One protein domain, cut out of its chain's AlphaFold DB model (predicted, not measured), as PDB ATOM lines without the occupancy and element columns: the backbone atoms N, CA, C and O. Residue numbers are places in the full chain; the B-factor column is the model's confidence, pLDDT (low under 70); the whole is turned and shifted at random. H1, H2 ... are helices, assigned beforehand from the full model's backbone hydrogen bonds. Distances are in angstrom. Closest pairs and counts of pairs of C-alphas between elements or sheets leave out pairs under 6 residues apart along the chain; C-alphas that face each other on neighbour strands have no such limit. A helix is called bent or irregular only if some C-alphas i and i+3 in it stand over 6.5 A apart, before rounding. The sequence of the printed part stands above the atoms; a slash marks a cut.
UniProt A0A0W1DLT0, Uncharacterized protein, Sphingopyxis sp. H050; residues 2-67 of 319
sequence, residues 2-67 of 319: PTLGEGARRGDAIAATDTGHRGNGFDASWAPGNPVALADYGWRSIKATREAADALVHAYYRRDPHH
ATOM      1  N   PRO A   2     -62.144  17.871 -13.075       52.47
ATOM      2  CA  PRO A   2     -63.171  17.298 -13.951       52.47
ATOM      3  C   PRO A   2     -62.711  15.903 -14.403       52.47
ATOM      4  O   PRO A   2     -61.533  15.557 -14.256       52.47
ATOM      5  N   THR A   3     -63.605  15.066 -14.932       56.03
ATOM      6  CA  THR A   3     -63.142  13.764 -15.448       56.03
ATOM      7  C   THR A   3     -62.051  14.024 -16.478       56.03
ATOM      8  O   THR A   3     -62.196  14.929 -17.299       56.03
ATOM      9  N   LEU A   4     -60.977  13.222 -16.466       60.41
ATOM     10  CA  LEU A   4     -60.051  13.148 -17.605       60.41
ATOM     11  C   LEU A   4     -60.856  13.058 -18.916       60.41
ATOM     12  O   LEU A   4     -60.526  13.701 -19.903       60.41
ATOM     13  N   GLY A   5     -61.992  12.351 -18.873       60.62
ATOM     14  CA  GLY A   5     -62.955  12.266 -19.965       60.62
ATOM     15  C   GLY A   5     -63.664  13.571 -20.354       60.62
ATOM     16  O   GLY A   5     -63.975  13.734 -21.525       60.62
ATOM     17  N   GLU A   6     -63.949  14.503 -19.445       67.62
ATOM     18  CA  GLU A   6     -64.622  15.767 -19.776       67.62
ATOM     19  C   GLU A   6     -63.669  16.758 -20.433       67.62
ATOM     20  O   GLU A   6     -64.027  17.334 -21.457       67.62
ATOM     21  N   GLY A   7     -62.449  16.902 -19.906       68.06
ATOM     22  CA  GLY A   7     -61.432  17.701 -20.590       68.06
ATOM     23  C   GLY A   7     -61.056  17.093 -21.938       68.06
ATOM     24  O   GLY A   7     -61.065  17.798 -22.940       68.06
ATOM     25  N   ALA A   8     -60.881  15.767 -22.015       69.12
ATOM     26  CA  ALA A   8     -60.615  15.095 -23.289       69.12
ATOM     27  C   ALA A   8     -61.742  15.308 -24.318       69.12
ATOM     28  O   ALA A   8     -61.461  15.558 -25.488       69.12
ATOM     29  N   ARG A   9     -63.020  15.281 -23.902       75.12
ATOM     30  CA  ARG A   9     -64.161  15.597 -24.789       75.12
ATOM     31  C   ARG A   9     -64.147  17.038 -25.298       75.12
ATOM     32  O   ARG A   9     -64.671  17.295 -26.375       75.12
ATOM     33  N   ARG A  10     -63.569  17.963 -24.530       76.88
ATOM     34  CA  ARG A  10     -63.393  19.371 -24.907       76.88
ATOM     35  C   ARG A  10     -62.149  19.607 -25.773       76.88
ATOM     36  O   ARG A  10     -62.030  20.667 -26.376       76.88
ATOM     37  N   GLY A  11     -61.270  18.611 -25.879       82.56
ATOM     38  CA  GLY A  11     -60.006  18.702 -26.609       82.56
ATOM     39  C   GLY A  11     -58.803  19.068 -25.739       82.56
ATOM     40  O   GLY A  11     -57.736  19.330 -26.285       82.56
ATOM     41  N   ASP A  12     -58.952  19.059 -24.412       87.56
ATOM     42  CA  ASP A  12     -57.835  19.254 -23.490       87.56
ATOM     43  C   ASP A  12     -56.985  17.984 -23.400       87.56
ATOM     44  O   ASP A  12     -57.505  16.867 -23.306       87.56
ATOM     45  N   ALA A  13     -55.668  18.160 -23.316       91.00
ATOM     46  CA  ALA A  13     -54.776  17.131 -22.804       91.00
ATOM     47  C   ALA A  13     -54.671  17.279 -21.281       91.00
ATOM     48  O   ALA A  13     -54.347  18.357 -20.784       91.00
ATOM     49  N   ILE A  14     -54.940  16.206 -20.534       90.00
ATOM     50  CA  ILE A  14     -54.855  16.216 -19.070       90.00
ATOM     51  C   ILE A  14     -53.824  15.190 -18.610       90.00
ATOM     52  O   ILE A  14     -53.871  14.030 -19.014       90.00
ATOM     53  N   ALA A  15     -52.931  15.617 -17.719       92.94
ATOM     54  CA  ALA A  15     -51.936  14.777 -17.071       92.94
ATOM     55  C   ALA A  15     -52.058  14.867 -15.543       92.94
ATOM     56  O   ALA A  15     -52.558  15.850 -14.996       92.94
ATOM     57  N   ALA A  16     -51.604  13.822 -14.858       93.06
ATOM     58  CA  ALA A  16     -51.579  13.734 -13.405       93.06
ATOM     59  C   ALA A  16     -50.366  12.912 -12.953       93.06
ATOM     60  O   ALA A  16     -49.788  12.158 -13.734       93.06
ATOM     61  N   THR A  17     -50.005  13.051 -11.681       94.44
ATOM     62  CA  THR A  17     -48.882  12.356 -11.049       94.44
ATOM     63  C   THR A  17     -49.287  11.861  -9.665       94.44
ATOM     64  O   THR A  17     -50.150  12.457  -9.019       94.44
ATOM     65  N   ASP A  18     -48.654  10.780  -9.213       93.06
ATOM     66  CA  ASP A  18     -48.714  10.289  -7.832       93.06
ATOM     67  C   ASP A  18     -47.789  11.075  -6.889       93.06
ATOM     68  O   ASP A  18     -47.689  10.762  -5.707       93.06
ATOM     69  N   THR A  19     -47.124  12.119  -7.398       93.56
ATOM     70  CA  THR A  19     -46.191  12.974  -6.659       93.56
ATOM     71  C   THR A  19     -44.941  12.243  -6.154       93.56
ATOM     72  O   THR A  19     -44.328  12.656  -5.172       93.56
ATOM     73  N   GLY A  20     -44.534  11.174  -6.848       92.94
ATOM     74  CA  GLY A  20     -43.235  10.521  -6.654       92.94
ATOM     75  C   GLY A  20     -43.196   9.477  -5.540       92.94
ATOM     76  O   GLY A  20     -42.112   9.058  -5.134       92.94
ATOM     77  N   HIS A  21     -44.350   9.040  -5.033       92.81
ATOM     78  CA  HIS A  21     -44.436   7.995  -4.017       92.81
ATOM     79  C   HIS A  21     -45.765   7.233  -4.094       92.81
ATOM     80  O   HIS A  21     -46.734   7.673  -4.709       92.81
ATOM     81  N   ARG A  22     -45.817   6.068  -3.440       89.56
ATOM     82  CA  ARG A  22     -47.043   5.279  -3.274       89.56
ATOM     83  C   ARG A  22     -47.472   5.324  -1.817       89.56
ATOM     84  O   ARG A  22     -46.684   4.997  -0.939       89.56
ATOM     85  N   GLY A  23     -48.723   5.686  -1.588       84.56
ATOM     86  CA  GLY A  23     -49.320   5.785  -0.266       84.56
ATOM     87  C   GLY A  23     -50.759   6.268  -0.380       84.56
ATOM     88  O   GLY A  23     -51.242   6.576  -1.472       84.56
ATOM     89  N   ASN A  24     -51.459   6.327   0.747       83.94
ATOM     90  CA  ASN A  24     -52.717   7.064   0.813       83.94
ATOM     91  C   ASN A  24     -52.436   8.521   1.228       83.94
ATOM     92  O   ASN A  24     -51.355   8.827   1.722       83.94
ATOM     93  N   GLY A  25     -53.410   9.421   1.066       80.94
ATOM     94  CA  GLY A  25     -53.233  10.857   1.348       80.94
ATOM     95  C   GLY A  25     -52.916  11.234   2.807       80.94
ATOM     96  O   GLY A  25     -52.795  12.419   3.100       80.94
ATOM     97  N   PHE A  26     -52.808  10.254   3.706       85.44
ATOM     98  CA  PHE A  26     -52.541  10.391   5.138       85.44
ATOM     99  C   PHE A  26     -51.340   9.548   5.584       85.44
ATOM    100  O   PHE A  26     -51.162   9.324   6.774       85.44
ATOM    101  N   ASP A  27     -50.536   9.048   4.651       88.12
ATOM    102  CA  ASP A  27     -49.321   8.299   4.949       88.12
ATOM    103  C   ASP A  27     -48.108   9.148   4.576       88.12
ATOM    104  O   ASP A  27     -47.951   9.528   3.416       88.12
ATOM    105  N   ALA A  28     -47.267   9.463   5.560       90.88
ATOM    106  CA  ALA A  28     -46.017  10.192   5.360       90.88
ATOM    107  C   ALA A  28     -44.770   9.310   5.569       90.88
ATOM    108  O   ALA A  28     -43.649   9.814   5.518       90.88
ATOM    109  N   SER A  29     -44.934   7.997   5.770       91.94
ATOM    110  CA  SER A  29     -43.828   7.067   6.062       91.94
ATOM    111  C   SER A  29     -42.811   6.914   4.924       91.94
ATOM    112  O   SER A  29     -41.699   6.439   5.148       91.94
ATOM    113  N   TRP A  30     -43.156   7.355   3.712       92.06
ATOM    114  CA  TRP A  30     -42.277   7.377   2.541       92.06
ATOM    115  C   TRP A  30     -41.237   8.510   2.562       92.06
ATOM    116  O   TRP A  30     -40.275   8.456   1.793       92.06
ATOM    117  N   ALA A  31     -41.437   9.545   3.387       89.75
ATOM    118  CA  ALA A  31     -40.627  10.765   3.378       89.75
ATOM    119  C   ALA A  31     -39.258  10.649   4.088       89.75
ATOM    120  O   ALA A  31     -38.273  11.168   3.550       89.75
ATOM    121  N   PRO A  32     -39.130   9.991   5.262       88.06
ATOM    122  CA  PRO A  32     -37.861   9.926   5.983       88.06
ATOM    123  C   PRO A  32     -36.733   9.312   5.149       88.06
ATOM    124  O   PRO A  32     -36.872   8.233   4.579       88.06
ATOM    125  N   GLY A  33     -35.589  10.001   5.087       88.12
ATOM    126  CA  GLY A  33     -34.421   9.541   4.328       88.12
ATOM    127  C   GLY A  33     -34.594   9.566   2.803       88.12
ATOM    128  O   GLY A  33     -33.708   9.091   2.096       88.12
ATOM    129  N   ASN A  34     -35.691  10.134   2.287       91.25
ATOM    130  CA  ASN A  34     -36.002  10.179   0.860       91.25
ATOM    131  C   ASN A  34     -36.192  11.625   0.356       91.25
ATOM    132  O   ASN A  34     -37.311  12.051   0.053       91.25
ATOM    133  N   PRO A  35     -35.100  12.405   0.229       89.88
ATOM    134  CA  PRO A  35     -35.177  13.805  -0.197       89.88
ATOM    135  C   PRO A  35     -35.725  13.968  -1.622       89.88
ATOM    136  O   PRO A  35     -36.288  15.005  -1.957       89.88
ATOM    137  N   VAL A  36     -35.591  12.937  -2.463       92.56
ATOM    138  CA  VAL A  36     -36.098  12.939  -3.839       92.56
ATOM    139  C   VAL A  36     -37.625  12.891  -3.852       92.56
ATOM    140  O   VAL A  36     -38.241  13.740  -4.490       92.56
ATOM    141  N   ALA A  37     -38.233  11.954  -3.116       92.19
ATOM    142  CA  ALA A  37     -39.690  11.876  -3.015       92.19
ATOM    143  C   ALA A  37     -40.278  13.107  -2.315       92.19
ATOM    144  O   ALA A  37     -41.333  13.595  -2.708       92.19
ATOM    145  N   LEU A  38     -39.579  13.652  -1.316       91.31
ATOM    146  CA  LEU A  38     -39.989  14.887  -0.652       91.31
ATOM    147  C   LEU A  38     -39.988  16.079  -1.622       91.31
ATOM    148  O   LEU A  38     -40.957  16.835  -1.658       91.31
ATOM    149  N   ALA A  39     -38.953  16.208  -2.458       93.19
ATOM    150  CA  ALA A  39     -38.910  17.221  -3.509       93.19
ATOM    151  C   ALA A  39     -39.998  16.996  -4.574       93.19
ATOM    152  O   ALA A  39     -40.609  17.963  -5.027       93.19
ATOM    153  N   ASP A  40     -40.280  15.745  -4.961       95.81
ATOM    154  CA  ASP A  40     -41.373  15.411  -5.885       95.81
ATOM    155  C   ASP A  40     -42.741  15.795  -5.326       95.81
ATOM    156  O   ASP A  40     -43.524  16.433  -6.036       95.81
ATOM    157  N   TYR A  41     -43.002  15.476  -4.059       94.31
ATOM    158  CA  TYR A  41     -44.220  15.866  -3.357       94.31
ATOM    159  C   TYR A  41     -44.342  17.382  -3.217       94.31
ATOM    160  O   TYR A  41     -45.407  17.956  -3.451       94.31
ATOM    161  N   GLY A  42     -43.245  18.042  -2.852       93.62
ATOM    162  CA  GLY A  42     -43.209  19.477  -2.637       93.62
ATOM    163  C   GLY A  42     -43.450  20.267  -3.915       93.62
ATOM    164  O   GLY A  42     -44.342  21.118  -3.954       93.62
ATOM    165  N   TRP A  43     -42.696  19.966  -4.970       95.56
ATOM    166  CA  TRP A  43     -42.680  20.802  -6.166       95.56
ATOM    167  C   TRP A  43     -42.282  20.074  -7.454       95.56
ATOM    168  O   TRP A  43     -42.910  20.303  -8.485       95.56
ATOM    169  N   ARG A  44     -41.256  19.216  -7.452       96.94
ATOM    170  CA  ARG A  44     -40.578  18.752  -8.679       96.94
ATOM    171  C   ARG A  44     -41.503  17.997  -9.634       96.94
ATOM    172  O   ARG A  44     -41.418  18.199 -10.848       96.94
ATOM    173  N   SER A  45     -42.434  17.204  -9.099       97.56
ATOM    174  CA  SER A  45     -43.388  16.434  -9.906       97.56
ATOM    175  C   SER A  45     -44.314  17.316 -10.753       97.56
ATOM    176  O   SER A  45     -44.734  16.895 -11.828       97.56
ATOM    177  N   ILE A  46     -44.583  18.557 -10.329       97.75
ATOM    178  CA  ILE A  46     -45.444  19.511 -11.044       97.75
ATOM    179  C   ILE A  46     -44.847  19.833 -12.420       97.75
ATOM    180  O   ILE A  46     -45.509  19.663 -13.446       97.75
ATOM    181  N   LYS A  47     -43.577  20.253 -12.444       97.38
ATOM    182  CA  LYS A  47     -42.844  20.599 -13.669       97.38
ATOM    183  C   LYS A  47     -42.600  19.375 -14.543       97.38
ATOM    184  O   LYS A  47     -42.900  19.417 -15.733       97.38
ATOM    185  N   ALA A  48     -42.154  18.273 -13.939       98.00
ATOM    186  CA  ALA A  48     -41.892  17.031 -14.662       98.00
ATOM    187  C   ALA A  48     -43.149  16.499 -15.375       98.00
ATOM    188  O   ALA A  48     -43.081  16.085 -16.530       98.00
ATOM    189  N   THR A  49     -44.312  16.566 -14.717       97.69
ATOM    190  CA  THR A  49     -45.589  16.139 -15.312       97.69
ATOM    191  C   THR A  49     -45.979  17.019 -16.494       97.69
ATOM    192  O   THR A  49     -46.388  16.499 -17.528       97.69
ATOM    193  N   ARG A  50     -45.828  18.344 -16.367       96.94
ATOM    194  CA  ARG A  50     -46.126  19.296 -17.445       96.94
ATOM    195  C   ARG A  50     -45.228  19.065 -18.658       96.94
ATOM    196  O   ARG A  50     -45.726  18.981 -19.771       96.94
ATOM    197  N   GLU A  51     -43.919  18.929 -18.460       97.62
ATOM    198  CA  GLU A  51     -42.966  18.712 -19.561       97.62
ATOM    199  C   GLU A  51     -43.182  17.374 -20.272       97.62
ATOM    200  O   GLU A  51     -43.148  17.314 -21.502       97.62
ATOM    201  N   ALA A  52     -43.467  16.311 -19.516       97.81
ATOM    202  CA  ALA A  52     -43.826  15.024 -20.099       97.81
ATOM    203  C   ALA A  52     -45.130  15.115 -20.908       97.81
ATOM    204  O   ALA A  52     -45.206  14.571 -22.011       97.81
ATOM    205  N   ALA A  53     -46.142  15.822 -20.392       96.38
ATOM    206  CA  ALA A  53     -47.400  16.036 -21.100       96.38
ATOM    207  C   ALA A  53     -47.186  16.803 -22.413       96.38
ATOM    208  O   ALA A  53     -47.684  16.365 -23.446       96.38
ATOM    209  N   ASP A  54     -46.398  17.877 -22.403       97.31
ATOM    210  CA  ASP A  54     -46.071  18.652 -23.603       97.31
ATOM    211  C   ASP A  54     -45.380  17.803 -24.669       97.31
ATOM    212  O   ASP A  54     -45.784  17.822 -25.831       97.31
ATOM    213  N   ALA A  55     -44.379  17.011 -24.275       98.00
ATOM    214  CA  ALA A  55     -43.677  16.126 -25.198       98.00
ATOM    215  C   ALA A  55     -44.630  15.107 -25.847       98.00
ATOM    216  O   ALA A  55     -44.555  14.860 -27.053       98.00
ATOM    217  N   LEU A  56     -45.561  14.547 -25.067       96.81
ATOM    218  CA  LEU A  56     -46.572  13.610 -25.564       96.81
ATOM    219  C   LEU A  56     -47.597  14.295 -26.475       96.81
ATOM    220  O   LEU A  56     -47.930  13.753 -27.531       96.81
ATOM    221  N   VAL A  57     -48.069  15.489 -26.107       95.69
ATOM    222  CA  VAL A  57     -48.993  16.286 -26.925       95.69
ATOM    223  C   VAL A  57     -48.345  16.639 -28.259       95.69
ATOM    224  O   VAL A  57     -48.949  16.392 -29.303       95.69
ATOM    225  N   HIS A  58     -47.100  17.115 -28.250       96.81
ATOM    226  CA  HIS A  58     -46.357  17.421 -29.469       96.81
ATOM    227  C   HIS A  58     -46.171  16.177 -30.346       96.81
ATOM    228  O   HIS A  58     -46.441  16.211 -31.549       96.81
ATOM    229  N   ALA A  59     -45.751  15.055 -29.756       97.56
ATOM    230  CA  ALA A  59     -45.534  13.814 -30.493       97.56
ATOM    231  C   ALA A  59     -46.822  13.289 -31.151       97.56
ATOM    232  O   ALA A  59     -46.782  12.841 -32.299       97.56
ATOM    233  N   TYR A  60     -47.953  13.371 -30.445       95.44
ATOM    234  CA  TYR A  60     -49.238  12.849 -30.904       95.44
ATOM    235  C   TYR A  60     -49.955  13.799 -31.874       95.44
ATOM    236  O   TYR A  60     -50.375  13.386 -32.954       95.44
ATOM    237  N   TYR A  61     -50.079  15.079 -31.516       93.88
ATOM    238  CA  TYR A  61     -50.852  16.064 -32.277       93.88
ATOM    239  C   TYR A  61     -50.027  16.861 -33.291       93.88
ATOM    240  O   TYR A  61     -50.620  17.600 -34.077       93.88
ATOM    241  N   ARG A  62     -48.691  16.729 -33.283       96.81
ATOM    242  CA  ARG A  62     -47.756  17.489 -34.138       96.81
ATOM    243  C   ARG A  62     -47.873  19.009 -33.970       96.81
ATOM    244  O   ARG A  62     -47.674  19.759 -34.921       96.81
ATOM    245  N   ARG A  63     -48.225  19.447 -32.761       94.25
ATOM    246  CA  ARG A  63     -48.346  20.853 -32.353       94.25
ATOM    247  C   ARG A  63     -48.147  20.981 -30.850       94.25
ATOM    248  O   ARG A  63     -48.509  20.067 -30.109       94.25
ATOM    249  N   ASP A  64     -47.624  22.123 -30.430       94.12
ATOM    250  CA  ASP A  64     -47.471  22.451 -29.016       94.12
ATOM    251  C   ASP A  64     -48.807  22.913 -28.408       94.12
ATOM    252  O   ASP A  64     -49.650  23.469 -29.125       94.12
ATOM    253  N   PRO A  65     -49.033  22.698 -27.097       93.19
ATOM    254  CA  PRO A  65     -50.164  23.300 -26.404       93.19
ATOM    255  C   PRO A  65     -50.097  24.830 -26.472       93.19
ATOM    256  O   PRO A  65     -49.042  25.424 -26.259       93.19
ATOM    257  N   HIS A  66     -51.237  25.471 -26.734       91.94
ATOM    258  CA  HIS A  66     -51.334  26.936 -26.754       91.94
ATOM    259  C   HIS A  66     -51.429  27.546 -25.356       91.94
ATOM    260  O   HIS A  66     -50.963  28.665 -25.157       91.94
ATOM    261  N   HIS A  67     -52.053  26.817 -24.427       95.75
ATOM    262  CA  HIS A  67     -52.282  27.265 -23.064       95.75
ATOM    263  C   HIS A  67     -52.056  26.148 -22.053       95.75
ATOM    264  O   HIS A  67     -52.355  24.980 -22.321       95.75
TER     265      HIS A  67
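AT A GLANCE: This is residues 2 to 67 of the 319 residues of an uncharacterized protein of Sphingopyxis sp. H050 (UniProt A0A0W1DLT0). A long bent helix, H2, runs along most of the length; the unnamed stretch of residues 11 to 34 runs alongside H2b, loops round beyond it and leads into H2a, while short H1 lies off by itself near the end where H2b finishes. The printed part has 66 residues with two named helices, H1 then H2, and no named strand: all helix. It is loose, with a radius of gyration of the C-alphas of 14.8 A, and elongated, spanning 42 by 21 by 16 A.

IN THESE COORDINATES: Look first at H2, residues 35 to 61, assigned as one helix by its hydrogen bonds but bent: C-alphas 42 and 45 are 7.9 A apart. Find C-alpha 35 at (-35.177, 13.805, -0.197), where arm H2a, residues 35 to 42, begins. Arm H2b, residues 45 to 61, runs 23.6 A to C-alpha 61 at (-50.852, 16.064, -32.277). H1, residues 4 to 10, begins at C-alpha 4, (-60.051, 13.148, -17.605).

HOW THE PARTS SIT: H2a and H2b are about perpendicular, at 73 degrees. They are close but not clearly touching; their closest C-alphas, of Asp 40 and Ile 46, are 7.7 A apart. H1 is apart from both arms. In H1, H2a and H2b every O i to N i+4 pair is within hydrogen-bond range.

THE WHOLE: The two farthest C-alphas, of Arg 10 and Gly 33, are 42.3 A apart. The link from H1 to H2 is long, 24 residues, and the printed part has no cut. Look for pLDDT under 70 at residues 2 to 8.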